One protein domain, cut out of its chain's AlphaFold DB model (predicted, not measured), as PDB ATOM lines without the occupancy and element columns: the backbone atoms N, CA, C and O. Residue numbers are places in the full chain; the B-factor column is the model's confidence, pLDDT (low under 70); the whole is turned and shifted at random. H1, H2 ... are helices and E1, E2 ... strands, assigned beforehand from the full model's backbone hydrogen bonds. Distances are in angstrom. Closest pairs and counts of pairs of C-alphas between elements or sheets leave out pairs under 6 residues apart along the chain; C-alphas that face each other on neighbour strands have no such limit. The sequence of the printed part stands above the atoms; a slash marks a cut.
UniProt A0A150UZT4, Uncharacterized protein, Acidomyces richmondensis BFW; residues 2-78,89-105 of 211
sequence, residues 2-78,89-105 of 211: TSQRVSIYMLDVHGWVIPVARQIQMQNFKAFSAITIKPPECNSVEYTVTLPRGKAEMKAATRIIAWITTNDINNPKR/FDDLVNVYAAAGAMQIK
ATOM      1  N   THR A   2     332.552 200.997 284.801       54.38
ATOM      2  CA  THR A   2     333.770 201.520 285.435       54.38
ATOM      3  C   THR A   2     334.056 202.913 284.879       54.38
ATOM      4  O   THR A   2     334.276 203.078 283.683       54.38
ATOM      5  N   SER A   3     333.996 203.934 285.737       66.25
ATOM      6  CA  SER A   3     334.339 205.303 285.344       66.25
ATOM      7  C   SER A   3     335.829 205.358 285.000       66.25
ATOM      8  O   SER A   3     336.671 205.074 285.855       66.25
ATOM      9  N   GLN A   4     336.150 205.671 283.741       74.31
ATOM     10  CA  GLN A   4     337.532 205.836 283.294       74.31
ATOM     11  C   GLN A   4     338.196 206.984 284.057       74.31
ATOM     12  O   GLN A   4     337.597 208.042 284.283       74.31
ATOM     13  N   ARG A   5     339.454 206.772 284.438       79.25
ATOM     14  CA  ARG A   5     340.231 207.700 285.260       79.25
ATOM     15  C   ARG A   5     341.506 208.134 284.547       79.25
ATOM     16  O   ARG A   5     342.112 207.343 283.825       79.25
ATOM     17  N   VAL A   6     341.890 209.385 284.779       78.19
ATOM     18  CA  VAL A   6     343.122 210.001 284.285       78.19
ATOM     19  C   VAL A   6     344.056 210.257 285.461       78.19
ATOM     20  O   VAL A   6     343.645 210.824 286.476       78.19
ATOM     21  N   SER A   7     345.310 209.845 285.323       79.88
ATOM     22  CA  SER A   7     346.398 210.286 286.200       79.88
ATOM     23  C   SER A   7     347.217 211.342 285.473       79.88
ATOM     24  O   SER A   7     347.524 211.158 284.296       79.88
ATOM     25  N   ILE A   8     347.542 212.437 286.159       76.12
ATOM     26  CA  ILE A   8     348.353 213.530 285.620       76.12
ATOM     27  C   ILE A   8     349.721 213.511 286.284       76.12
ATOM     28  O   ILE A   8     349.830 213.567 287.514       76.12
ATOM     29  N   TYR A   9     350.753 213.480 285.451       78.12
ATOM     30  CA  TYR A   9     352.146 213.540 285.867       78.12
ATOM     31  C   TYR A   9     352.830 214.798 285.326       78.12
ATOM     32  O   TYR A   9     352.491 215.266 284.241       78.12
ATOM     33  N   MET A  10     353.801 215.315 286.073       75.38
ATOM     34  CA  MET A  10     354.736 216.364 285.672       75.38
ATOM     35  C   MET A  10     356.116 215.771 285.420       75.38
ATOM     36  O   MET A  10     356.493 214.801 286.068       75.38
ATOM     37  N   LEU A  11     356.880 216.380 284.518       71.81
ATOM     38  CA  LEU A  11     358.310 216.115 284.382       71.81
ATOM     39  C   LEU A  11     359.095 217.223 285.074       71.81
ATOM     40  O   LEU A  11     358.844 218.401 284.821       71.81
ATOM     41  N   ASP A  12     360.037 216.852 285.932       68.69
ATOM     42  CA  ASP A  12     360.943 217.813 286.552       68.69
ATOM     43  C   ASP A  12     362.165 218.130 285.670       68.69
ATOM     44  O   ASP A  12     362.316 217.649 284.544       68.69
ATOM     45  N   VAL A  13     363.070 218.961 286.197       62.47
ATOM     46  CA  VAL A  13     364.265 219.441 285.484       62.47
ATOM     47  C   VAL A  13     365.268 218.345 285.130       62.47
ATOM     48  O   VAL A  13     366.104 218.561 284.251       62.47
ATOM     49  N   HIS A  14     365.199 217.207 285.817       69.25
ATOM     50  CA  HIS A  14     366.057 216.043 285.638       69.25
ATOM     51  C   HIS A  14     365.333 214.914 284.882       69.25
ATOM     52  O   HIS A  14     365.911 213.848 284.683       69.25
ATOM     53  N   GLY A  15     364.092 215.147 284.443       67.38
ATOM     54  CA  GLY A  15     363.274 214.171 283.731       67.38
ATOM     55  C   GLY A  15     362.537 213.186 284.641       67.38
ATOM     56  O   GLY A  15     362.006 212.197 284.138       67.38
ATOM     57  N   TRP A  16     362.475 213.430 285.955       73.00
ATOM     58  CA  TRP A  16     361.689 212.595 286.861       73.00
ATOM     59  C   TRP A  16     360.199 212.848 286.674       73.00
ATOM     60  O   TRP A  16     359.741 213.988 286.589       73.00
ATOM     61  N   VAL A  17     359.436 211.757 286.659       76.31
ATOM     62  CA  VAL A  17     357.977 211.779 286.591       76.31
ATOM     63  C   VAL A  17     357.420 211.978 288.001       76.31
ATOM     64  O   VAL A  17     357.528 211.098 288.855       76.31
ATOM     65  N   ILE A  18     356.796 213.125 288.245       74.88
ATOM     66  CA  ILE A  18     356.168 213.487 289.517       74.88
ATOM     67  C   ILE A  18     354.647 213.343 289.378       74.88
ATOM     68  O   ILE A  18     354.046 214.014 288.537       74.88
ATOM     69  N   PRO A  19     353.977 212.499 290.182       74.19
ATOM     70  CA  PRO A  19     352.520 212.421 290.170       74.19
ATOM     71  C   PRO A  19     351.915 213.695 290.770       74.19
ATOM     72  O   PRO A  19     352.140 213.994 291.939       74.19
ATOM     73  N   VAL A  20     351.110 214.413 289.987       76.06
ATOM     74  CA  VAL A  20     350.405 215.626 290.444       76.06
ATOM     75  C   VAL A  20     348.993 215.290 290.895       76.06
ATOM     76  O   VAL A  20     348.500 215.820 291.885       76.06
ATOM     77  N   ALA A  21     348.338 214.376 290.178       77.44
ATOM     78  CA  ALA A  21     347.045 213.859 290.575       77.44
ATOM     79  C   ALA A  21     346.829 212.442 290.082       77.44
ATOM     80  O   ALA A  21     347.225 212.059 288.982       77.44
ATOM     81  N   ARG A  22     346.132 211.673 290.909       72.44
ATOM     82  CA  ARG A  22     345.692 210.326 290.585       72.44
ATOM     83  C   ARG A  22     344.176 210.339 290.511       72.44
ATOM     84  O   ARG A  22     343.523 210.916 291.373       72.44
ATOM     85  N   GLN A  23     343.633 209.640 289.521       77.12
ATOM     86  CA  GLN A  23     342.212 209.290 289.475       77.12
ATOM     87  C   GLN A  23     341.229 210.450 289.225       77.12
ATOM     88  O   GLN A  23     340.105 210.423 289.725       77.12
ATOM     89  N   ILE A  24     341.597 211.423 288.387       81.12
ATOM     90  CA  ILE A  24     340.647 212.427 287.884       81.12
ATOM     91  C   ILE A  24     339.610 211.723 287.007       81.12
ATOM     92  O   ILE A  24     339.960 210.887 286.172       81.12
ATOM     93  N   GLN A  25     338.329 212.053 287.171       83.31
ATOM     94  CA  GLN A  25     337.291 211.500 286.305       83.31
ATOM     95  C   GLN A  25     337.518 211.950 284.855       83.31
ATOM     96  O   GLN A  25     337.596 213.146 284.569       83.31
ATOM     97  N   MET A  26     337.587 210.991 283.926       82.56
ATOM     98  CA  MET A  26     337.840 211.255 282.503       82.56
ATOM     99  C   MET A  26     336.833 212.248 281.906       82.56
ATOM    100  O   MET A  26     337.195 213.063 281.060       82.56
ATOM    101  N   GLN A  27     335.577 212.198 282.358       84.38
ATOM    102  CA  GLN A  27     334.524 213.106 281.904       84.38
ATOM    103  C   GLN A  27     334.840 214.575 282.228       84.38
ATOM    104  O   GLN A  27     334.743 215.414 281.335       84.38
ATOM    105  N   ASN A  28     335.319 214.876 283.440       85.12
ATOM    106  CA  ASN A  28     335.716 216.231 283.836       85.12
ATOM    107  C   ASN A  28     336.909 216.700 283.005       85.12
ATOM    108  O   ASN A  28     336.913 217.806 282.468       85.12
ATOM    109  N   PHE A  29     337.913 215.836 282.846       84.81
ATOM    110  CA  PHE A  29     339.101 216.183 282.076       84.81
ATOM    111  C   PHE A  29     338.757 216.503 280.612       84.81
ATOM    112  O   PHE A  29     339.165 217.542 280.102       84.81
ATOM    113  N   LYS A  30     337.932 215.677 279.952       85.56
ATOM    114  CA  LYS A  30     337.465 215.914 278.571       85.56
ATOM    115  C   LYS A  30     336.550 217.136 278.441       85.56
ATOM    116  O   LYS A  30     336.545 217.802 277.399       85.56
ATOM    117  N   ALA A  31     335.764 217.439 279.474       86.38
ATOM    118  CA  ALA A  31     334.908 218.620 279.483       86.38
ATOM    119  C   ALA A  31     335.748 219.900 279.383       86.38
ATOM    120  O   ALA A  31     335.444 220.772 278.561       86.38
ATOM    121  N   PHE A  32     336.857 219.973 280.122       89.06
ATOM    122  CA  PHE A  32     337.626 221.209 280.276       89.06
ATOM    123  C   PHE A  32     338.912 221.290 279.454       89.06
ATOM    124  O   PHE A  32     339.308 222.390 279.070       89.06
ATOM    125  N   SER A  33     339.542 220.161 279.139       85.12
ATOM    126  CA  SER A  33     340.771 220.107 278.350       85.12
ATOM    127  C   SER A  33     340.497 219.819 276.873       85.12
ATOM    128  O   SER A  33     339.571 219.088 276.519       85.12
ATOM    129  N   ALA A  34     341.309 220.409 275.996       83.44
ATOM    130  CA  ALA A  34     341.328 220.116 274.565       83.44
ATOM    131  C   ALA A  34     342.170 218.875 274.209       83.44
ATOM    132  O   ALA A  34     342.214 218.488 273.044       83.44
ATOM    133  N   ILE A  35     342.828 218.244 275.187       79.06
ATOM    134  CA  ILE A  35     343.664 217.068 274.949       79.06
ATOM    135  C   ILE A  35     342.804 215.892 274.495       79.06
ATOM    136  O   ILE A  35     341.944 215.386 275.223       79.06
ATOM    137  N   THR A  36     343.098 215.399 273.296       67.25
ATOM    138  CA  THR A  36     342.497 214.173 272.778       67.25
ATOM    139  C   THR A  36     343.170 212.963 273.414       67.25
ATOM    140  O   THR A  36     344.235 212.524 272.984       67.25
ATOM    141  N   ILE A  37     342.524 212.391 274.428       65.31
ATOM    142  CA  ILE A  37     342.930 211.104 274.991       65.31
ATOM    143  C   ILE A  37     342.293 209.991 274.155       65.31
ATOM    144  O   ILE A  37     341.076 209.783 274.220       65.31
ATOM    145  N   LYS A  38     343.108 209.261 273.383       58.12
ATOM    146  CA  LYS A  38     342.670 207.989 272.798       58.12
ATOM    147  C   LYS A  38     342.418 207.017 273.955       58.12
ATOM    148  O   LYS A  38     343.333 206.825 274.757       58.12
ATOM    149  N   PRO A  39     341.208 206.455 274.102       54.91
ATOM    150  CA  PRO A  39     340.963 205.491 275.160       54.91
ATOM    151  C   PRO A  39     341.871 204.277 274.915       54.91
ATOM    152  O   PRO A  39     341.822 203.712 273.820       54.91
ATOM    153  N   PRO A  40     342.719 203.884 275.877       52.91
ATOM    154  CA  PRO A  40     343.350 202.582 275.821       52.91
ATOM    155  C   PRO A  40     342.269 201.513 276.014       52.91
ATOM    156  O   PRO A  40     341.207 201.772 276.581       52.91
ATOM    157  N   GLU A  41     342.569 200.282 275.614       54.38
ATOM    158  CA  GLU A  41     341.751 199.097 275.921       54.38
ATOM    159  C   GLU A  41     341.648 198.829 277.445       54.38
ATOM    160  O   GLU A  41     340.917 197.946 277.887       54.38
ATOM    161  N   CYS A  42     342.361 199.615 278.264       52.53
ATOM    162  CA  CYS A  42     342.465 199.508 279.714       52.53
ATOM    163  C   CYS A  42     341.674 200.608 280.459       52.53
ATOM    164  O   CYS A  42     341.496 201.727 279.982       52.53
ATOM    165  N   ASN A  43     341.240 200.304 281.686       57.75
ATOM    166  CA  ASN A  43     340.411 201.175 282.533       57.75
ATOM    167  C   ASN A  43     341.130 202.431 283.085       57.75
ATOM    168  O   ASN A  43     340.486 203.270 283.723       57.75
ATOM    169  N   SER A  44     342.439 202.580 282.862       58.62
ATOM    170  CA  SER A  44     343.249 203.708 283.338       58.62
ATOM    171  C   SER A  44     344.035 204.352 282.203       58.62
ATOM    172  O   SER A  44     344.712 203.650 281.450       58.62
ATOM    173  N   VAL A  45     343.987 205.685 282.117       61.94
ATOM    174  CA  VAL A  45     344.793 206.460 281.169       61.94
ATOM    175  C   VAL A  45     345.798 207.311 281.924       61.94
ATOM    176  O   VAL A  45     345.435 208.080 282.815       61.94
ATOM    177  N   GLU A  46     347.063 207.180 281.555       66.38
ATOM    178  CA  GLU A  46     348.128 208.031 282.067       66.38
ATOM    179  C   GLU A  46     348.339 209.201 281.115       66.38
ATOM    180  O   GLU A  46     348.474 209.018 279.904       66.38
ATOM    181  N   TYR A  47     348.325 210.411 281.665       67.31
ATOM    182  CA  TYR A  47     348.571 211.627 280.919       67.31
ATOM    183  C   TYR A  47     349.726 212.402 281.551       67.31
ATOM    184  O   TYR A  47     349.683 212.777 282.721       67.31
ATOM    185  N   THR A  48     350.765 212.655 280.766       65.06
ATOM    186  CA  THR A  48     351.924 213.425 281.215       65.06
ATOM    187  C   THR A  48     351.821 214.837 280.663       65.06
ATOM    188  O   THR A  48     351.752 215.035 279.451       65.06
ATOM    189  N   VAL A  49     351.806 215.818 281.562       65.56
ATOM    190  CA  VAL A  49     351.908 217.240 281.238       65.56
ATOM    191  C   VAL A  49     353.345 217.659 281.492       65.56
ATOM    192  O   VAL A  49     353.860 217.509 282.598       65.56
ATOM    193  N   THR A  50     353.986 218.252 280.497       64.25
ATOM    194  CA  THR A  50     355.250 218.946 280.738       64.25
ATOM    195  C   THR A  50     354.932 220.356 281.207       64.25
ATOM    196  O   THR A  50     354.428 221.168 280.431       64.25
ATOM    197  N   LEU A  51     355.200 220.637 282.480       62.62
ATOM    198  CA  LEU A  51     355.159 221.988 283.024       62.62
ATOM    199  C   LEU A  51     356.580 222.546 283.143       62.62
ATOM    200  O   LEU A  51     357.513 221.775 283.378       62.62
ATOM    201  N   PRO A  52     356.761 223.868 282.989       54.06
ATOM    202  CA  PRO A  52     357.985 224.536 283.411       54.06
ATOM    203  C   PRO A  52     358.251 224.334 284.919       54.06
ATOM    204  O   PRO A  52     357.432 223.783 285.647       54.06
ATOM    205  N   ARG A  53     359.463 224.658 285.363       62.22
ATOM    206  CA  ARG A  53     360.207 223.947 286.416       62.22
ATOM    207  C   ARG A  53     359.990 224.461 287.855       62.22
ATOM    208  O   ARG A  53     360.558 225.493 288.179       62.22
ATOM    209  N   GLY A  54     359.468 223.643 288.783       63.06
ATOM    210  CA  GLY A  54     359.667 223.883 290.231       63.06
ATOM    211  C   GLY A  54     358.471 223.645 291.164       63.06
ATOM    212  O   GLY A  54     357.468 223.026 290.808       63.06
ATOM    213  N   LYS A  55     358.613 224.095 292.426       61.19
ATOM    214  CA  LYS A  55     357.567 223.990 293.469       61.19
ATOM    215  C   LYS A  55     356.361 224.891 293.172       61.19
ATOM    216  O   LYS A  55     355.236 224.499 293.486       61.19
ATOM    217  N   ALA A  56     356.588 226.069 292.590       67.31
ATOM    218  CA  ALA A  56     355.532 227.026 292.257       67.31
ATOM    219  C   ALA A  56     354.612 226.472 291.156       67.31
ATOM    220  O   ALA A  56     353.389 226.545 291.243       67.31
ATOM    221  N   GLU A  57     355.194 225.789 290.180       76.31
ATOM    222  CA  GLU A  57     354.498 225.160 289.067       76.31
ATOM    223  C   GLU A  57     353.713 223.935 289.520       76.31
ATOM    224  O   GLU A  57     352.616 223.696 289.021       76.31
ATOM    225  N   MET A  58     354.206 223.204 290.525       80.62
ATOM    226  CA  MET A  58     353.436 222.133 291.156       80.62
ATOM    227  C   MET A  58     352.217 222.683 291.910       80.62
ATOM    228  O   MET A  58     351.121 222.155 291.741       80.62
ATOM    229  N   LYS A  59     352.367 223.781 292.668       86.44
ATOM    230  CA  LYS A  59     351.240 224.480 293.321       86.44
ATOM    231  C   LYS A  59     350.199 224.922 292.285       86.44
ATOM    232  O   LYS A  59     349.010 224.642 292.444       86.44
ATOM    233  N   ALA A  60     350.644 225.547 291.198       88.75
ATOM    234  CA  ALA A  60     349.791 225.959 290.089       88.75
ATOM    235  C   ALA A  60     349.070 224.769 289.433       88.75
ATOM    236  O   ALA A  60     347.854 224.810 289.243       88.75
ATOM    237  N   ALA A  61     349.784 223.677 289.152       86.62
ATOM    238  CA  ALA A  61     349.215 222.455 288.592       86.62
ATOM    239  C   ALA A  61     348.132 221.864 289.498       86.62
ATOM    240  O   ALA A  61     347.047 221.524 289.024       86.62
ATOM    241  N   THR A  62     348.397 221.785 290.803       87.62
ATOM    242  CA  THR A  62     347.430 221.305 291.792       87.62
ATOM    243  C   THR A  62     346.178 222.175 291.814       87.62
ATOM    244  O   THR A  62     345.082 221.623 291.842       87.62
ATOM    245  N   ARG A  63     346.297 223.508 291.720       90.12
ATOM    246  CA  ARG A  63     345.130 224.402 291.628       90.12
ATOM    247  C   ARG A  63     344.300 224.163 290.370       90.12
ATOM    248  O   ARG A  63     343.078 224.067 290.461       90.12
ATOM    249  N   ILE A  64     344.940 224.015 289.207       90.50
ATOM    250  CA  ILE A  64     344.221 223.715 287.959       90.50
ATOM    251  C   ILE A  64     343.512 222.365 288.055       90.50
ATOM    252  O   ILE A  64     342.362 222.241 287.639       90.50
ATOM    253  N   ILE A  65     344.154 221.361 288.645       89.19
ATOM    254  CA  ILE A  65     343.540 220.047 288.826       89.19
ATOM    255  C   ILE A  65     342.372 220.110 289.803       89.19
ATOM    256  O   ILE A  65     341.312 219.568 289.493       89.19
ATOM    257  N   ALA A  66     342.541 220.782 290.943       89.69
ATOM    258  CA  ALA A  66     341.465 220.993 291.902       89.69
ATOM    259  C   ALA A  66     340.260 221.617 291.191       89.69
ATOM    260  O   ALA A  66     339.171 221.048 291.227       89.69
ATOM    261  N   TRP A  67     340.490 222.676 290.411       91.44
ATOM    262  CA  TRP A  67     339.464 223.304 289.588       91.44
ATOM    263  C   TRP A  67     338.820 222.318 288.592       91.44
ATOM    264  O   TRP A  67     337.600 222.240 288.547       91.44
ATOM    265  N   ILE A  68     339.574 221.483 287.861       89.69
ATOM    266  CA  ILE A  68     338.991 220.458 286.960       89.69
ATOM    267  C   ILE A  68     338.090 219.488 287.740       89.69
ATOM    268  O   ILE A  68     337.044 219.057 287.248       89.69
ATOM    269  N   THR A  69     338.512 219.088 288.939       88.38
ATOM    270  CA  THR A  69     337.809 218.077 289.735       88.38
ATOM    271  C   THR A  69     336.546 218.604 290.405       88.38
ATOM    272  O   THR A  69     335.587 217.847 290.527       88.38
ATOM    273  N   THR A  70     336.526 219.873 290.815       89.06
ATOM    274  CA  THR A  70     335.420 220.459 291.584       89.06
ATOM    275  C   THR A  70     334.485 221.327 290.750       89.06
ATOM    276  O   THR A  70     333.395 221.647 291.218       89.06
ATOM    277  N   ASN A  71     334.888 221.746 289.549       89.38
ATOM    278  CA  ASN A  71     334.054 222.583 288.695       89.38
ATOM    279  C   ASN A  71     332.908 221.772 288.076       89.38
ATOM    280  O   ASN A  71     333.099 220.649 287.601       89.38
ATOM    281  N   ASP A  72     331.711 222.353 288.081       89.56
ATOM    282  CA  ASP A  72     330.512 221.710 287.554       89.56
ATOM    283  C   ASP A  72     330.574 221.674 286.023       89.56
ATOM    284  O   ASP A  72     330.708 222.701 285.365       89.56
ATOM    285  N   ILE A  73     330.463 220.479 285.442       88.81
ATOM    286  CA  ILE A  73     330.455 220.301 283.986       88.81
ATOM    287  C   ILE A  73     329.214 220.946 283.355       88.81
ATOM    288  O   ILE A  73     329.288 221.420 282.221       88.81
ATOM    289  N   ASN A  74     328.088 220.981 284.071       89.56
ATOM    290  CA  ASN A  74     326.826 221.513 283.557       89.56
ATOM    291  C   ASN A  74     326.758 223.040 283.653       89.56
ATOM    292  O   ASN A  74     326.076 223.673 282.850       89.56
ATOM    293  N   ASN A  75     327.478 223.633 284.607       90.25
ATOM    294  CA  ASN A  75     327.579 225.079 284.777       90.25
ATOM    295  C   ASN A  75     329.025 225.505 285.092       90.25
ATOM    296  O   ASN A  75     329.345 225.875 286.227       90.25
ATOM    297  N   PRO A  76     329.922 225.433 284.097       89.69
ATOM    298  CA  PRO A  76     331.345 225.580 284.340       89.69
ATOM    299  C   PRO A  76     331.739 227.031 284.584       89.69
ATOM    300  O   PRO A  76     331.527 227.915 283.750       89.69
ATOM    301  N   LYS A  77     332.399 227.270 285.714       89.75
ATOM    302  CA  LYS A  77     333.035 228.557 286.011       89.75
ATOM    303  C   LYS A  77     334.339 228.681 285.241       89.75
ATOM    304  O   LYS A  77     334.988 227.673 284.996       89.75
ATOM    305  N   ARG A  78     334.745 229.897 284.877       91.25
ATOM    306  CA  ARG A  78     336.073 230.165 284.293       91.25
ATOM    307  C   ARG A  78     337.138 230.211 285.392       91.25
ATOM    308  O   ARG A  78     336.809 230.412 286.561       91.25
ATOM    309  N   PHE A  89     352.343 238.047 291.372       90.12
ATOM    310  CA  PHE A  89     352.413 238.044 289.909       90.12
ATOM    311  C   PHE A  89     353.030 236.756 289.342       90.12
ATOM    312  O   PHE A  89     352.570 236.239 288.323       90.12
ATOM    313  N   ASP A  90     354.050 236.220 290.002       91.00
ATOM    314  CA  ASP A  90     354.675 234.957 289.620       91.00
ATOM    315  C   ASP A  90     353.686 233.788 289.738       91.00
ATOM    316  O   ASP A  90     353.582 232.962 288.831       91.00
ATOM    317  N   ASP A  91     352.892 233.748 290.808       90.38
ATOM    318  CA  ASP A  91     351.855 232.743 291.020       90.38
ATOM    319  C   ASP A  91     350.777 232.827 289.922       90.38
ATOM    320  O   ASP A  91     350.377 231.816 289.338       90.38
ATOM    321  N   LEU A  92     350.387 234.047 289.537       92.31
ATOM    322  CA  LEU A  92     349.468 234.289 288.425       92.31
ATOM    323  C   LEU A  92     349.999 233.738 287.093       92.31
ATOM    324  O   LEU A  92     349.271 233.043 286.371       92.31
ATOM    325  N   VAL A  93     351.263 234.024 286.762       92.81
ATOM    326  CA  VAL A  93     351.909 233.529 285.537       92.81
ATOM    327  C   VAL A  93     351.999 232.003 285.556       92.81
ATOM    328  O   VAL A  93     351.661 231.365 284.556       92.81
ATOM    329  N   ASN A  94     352.366 231.405 286.690       91.31
ATOM    330  CA  ASN A  94     352.465 229.956 286.853       91.31
ATOM    331  C   ASN A  94     351.114 229.250 286.686       91.31
ATOM    332  O   ASN A  94     351.026 228.239 285.987       91.31
ATOM    333  N   VAL A  95     350.039 229.790 287.262       92.06
ATOM    334  CA  VAL A  95     348.678 229.256 287.085       92.06
ATOM    335  C   VAL A  95     348.234 229.350 285.627       92.06
ATOM    336  O   VAL A  95     347.712 228.374 285.076       92.06
ATOM    337  N   TYR A  96     348.471 230.488 284.970       93.12
ATOM    338  CA  TYR A  96     348.119 230.652 283.561       93.12
ATOM    339  C   TYR A  96     348.924 229.705 282.656       93.12
ATOM    340  O   TYR A  96     348.364 229.083 281.745       93.12
ATOM    341  N   ALA A  97     350.212 229.519 282.952       90.12
ATOM    342  CA  ALA A  97     351.078 228.556 282.282       90.12
ATOM    343  C   ALA A  97     350.597 227.114 282.474       90.12
ATOM    344  O   ALA A  97     350.500 226.360 281.502       90.12
ATOM    345  N   ALA A  98     350.209 226.748 283.698       88.94
ATOM    346  CA  ALA A  98     349.688 225.424 284.007       88.94
ATOM    347  C   ALA A  98     348.397 225.117 283.241       88.94
ATOM    348  O   ALA A  98     348.260 224.047 282.642       88.94
ATOM    349  N   ALA A  99     347.482 226.086 283.166       91.06
ATOM    350  CA  ALA A  99     346.275 225.963 282.360       91.06
ATOM    351  C   ALA A  99     346.591 225.836 280.854       91.06
ATOM    352  O   ALA A  99     345.895 225.125 280.121       91.06
ATOM    353  N   GLY A 100     347.655 226.501 280.395       88.94
ATOM    354  CA  GLY A 100     348.206 226.370 279.049       88.94
ATOM    355  C   GLY A 100     348.687 224.958 278.730       88.94
ATOM    356  O   GLY A 100     348.231 224.364 277.750       88.94
ATOM    357  N   ALA A 101     349.555 224.405 279.573       85.00
ATOM    358  CA  ALA A 101     350.147 223.084 279.376       85.00
ATOM    359  C   ALA A 101     349.126 221.942 279.503       85.00
ATOM    360  O   ALA A 101     349.182 220.978 278.746       85.00
ATOM    361  N   MET A 102     348.133 222.081 280.388       85.06
ATOM    362  CA  MET A 102     346.991 221.156 280.480       85.06
ATOM    363  C   MET A 102     345.953 221.363 279.364       85.06
ATOM    364  O   MET A 102     344.886 220.745 279.375       85.06
ATOM    365  N   GLN A 103     346.237 222.259 278.414       87.88
ATOM    366  CA  GLN A 103     345.374 222.644 277.301       87.88
ATOM    367  C   GLN A 103     343.926 222.910 277.725       87.88
ATOM    368  O   GLN A 103     342.983 222.513 277.036       87.88
ATOM    369  N   ILE A 104     343.730 223.603 278.851       90.62
ATOM    370  CA  ILE A 104     342.397 224.047 279.265       90.62
ATOM    371  C   ILE A 104     341.811 224.872 278.122       90.62
ATOM    372  O   ILE A 104     342.469 225.799 277.635       90.62
ATOM    373  N   LYS A 105     340.612 224.513 277.653       89.75
ATOM    374  CA  LYS A 105     339.966 225.172 276.511       89.75
ATOM    375  C   LYS A 105     339.892 226.672 276.774       89.75
ATOM    376  O   LYS A 105     339.611 227.102 277.892       89.75
TER     377      LYS A 105
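AT A GLANCE: This is residues 2 to 78 and 89 to 105 of the 211 residues of an uncharacterized protein of Acidomyces richmondensis BFW (UniProt A0A150UZT4). A small, strongly twisted sheet of three strands has a long helix, H2, running along its strands over one face, and H3 packs on H2 at a steep angle, its last residue coming close to the end of E3. The short helix H1 follows E2 directly and packs at one end of the sheet, near Arg 5 of E1 and residues 68 to 69 of H2. The printed part has 94 residues with three named helices and three named strands, in the order E1 E2 H1 E3 H2 H3, and its class is mixed, helices and strands. The sheet runs E2 E1 E3 and is mixed. The whole is compact, with a radius of gyration of the C-alphas of 13.1 A, and flat, spanning 38 by 33 by 18 A.

IN THESE COORDINATES: Find C-alpha 5 at (340.231, 207.700, 285.260); from there E1, residues 5 to 11, runs 20.0 A. E2, residues 17 to 25, comes back over 20.7 A and bends by 56 degrees at residue 20. H1 follows at once as residues 26 to 32, 10.2 A long. Next look for E3, residues 44 to 49, 16.2 A long. H2, residues 55 to 70, begins at C-alpha 55 (357.567, 223.990, 293.469) and runs 22.5 A. H3, residues 89 to 101, is 18.4 A long and ends at C-alpha 101 (350.147, 223.084, 279.376).

HOW THE PARTS SIT: Start at the inner strand E1. With E2 it forms an antiparallel hairpin; look at N 10 and O 18, 2.8 A apart, within hydrogen-bond range. E3 is the parallel neighbour of E1, with N 47 and O 7 2.8 A apart. The domain has two layers, helices H1 and H2 on one face of the sheet. H2 lies over E2 and E1 at a height over the sheet of 9.8 A, along the strands, and its closest C-alphas to E2 are those of Thr 62 and Val 20, 6.6 A. H1 touches H2, about perpendicular at 77 degrees, closest at the C-alphas of Asn 28 and Ile 68, 6.2 A. H3 is not on the sheet; it touches H2 at a steep tilt of 59 degrees, the same way, closest at the C-alphas of Ala 60 and Val 95, 4.6 A. H1 and H3 are apart. In H1, H2 and H3 every O i to N i+4 pair is within hydrogen-bond range.

THE WHOLE: The two C-alphas farthest apart, those of Glu 41 and Phe 89, are 42.7 A from each other. Residues 79 to 88 are not printed, and C-alphas 78 and 89 stand 19.0 A apart across the cut. The link from H1 to E3, 11 residues, is long. The mean pLDDT of the printed part is 78.4; look for values under 70 at residues 2 to 3, 12 to 15 and 36 to 56.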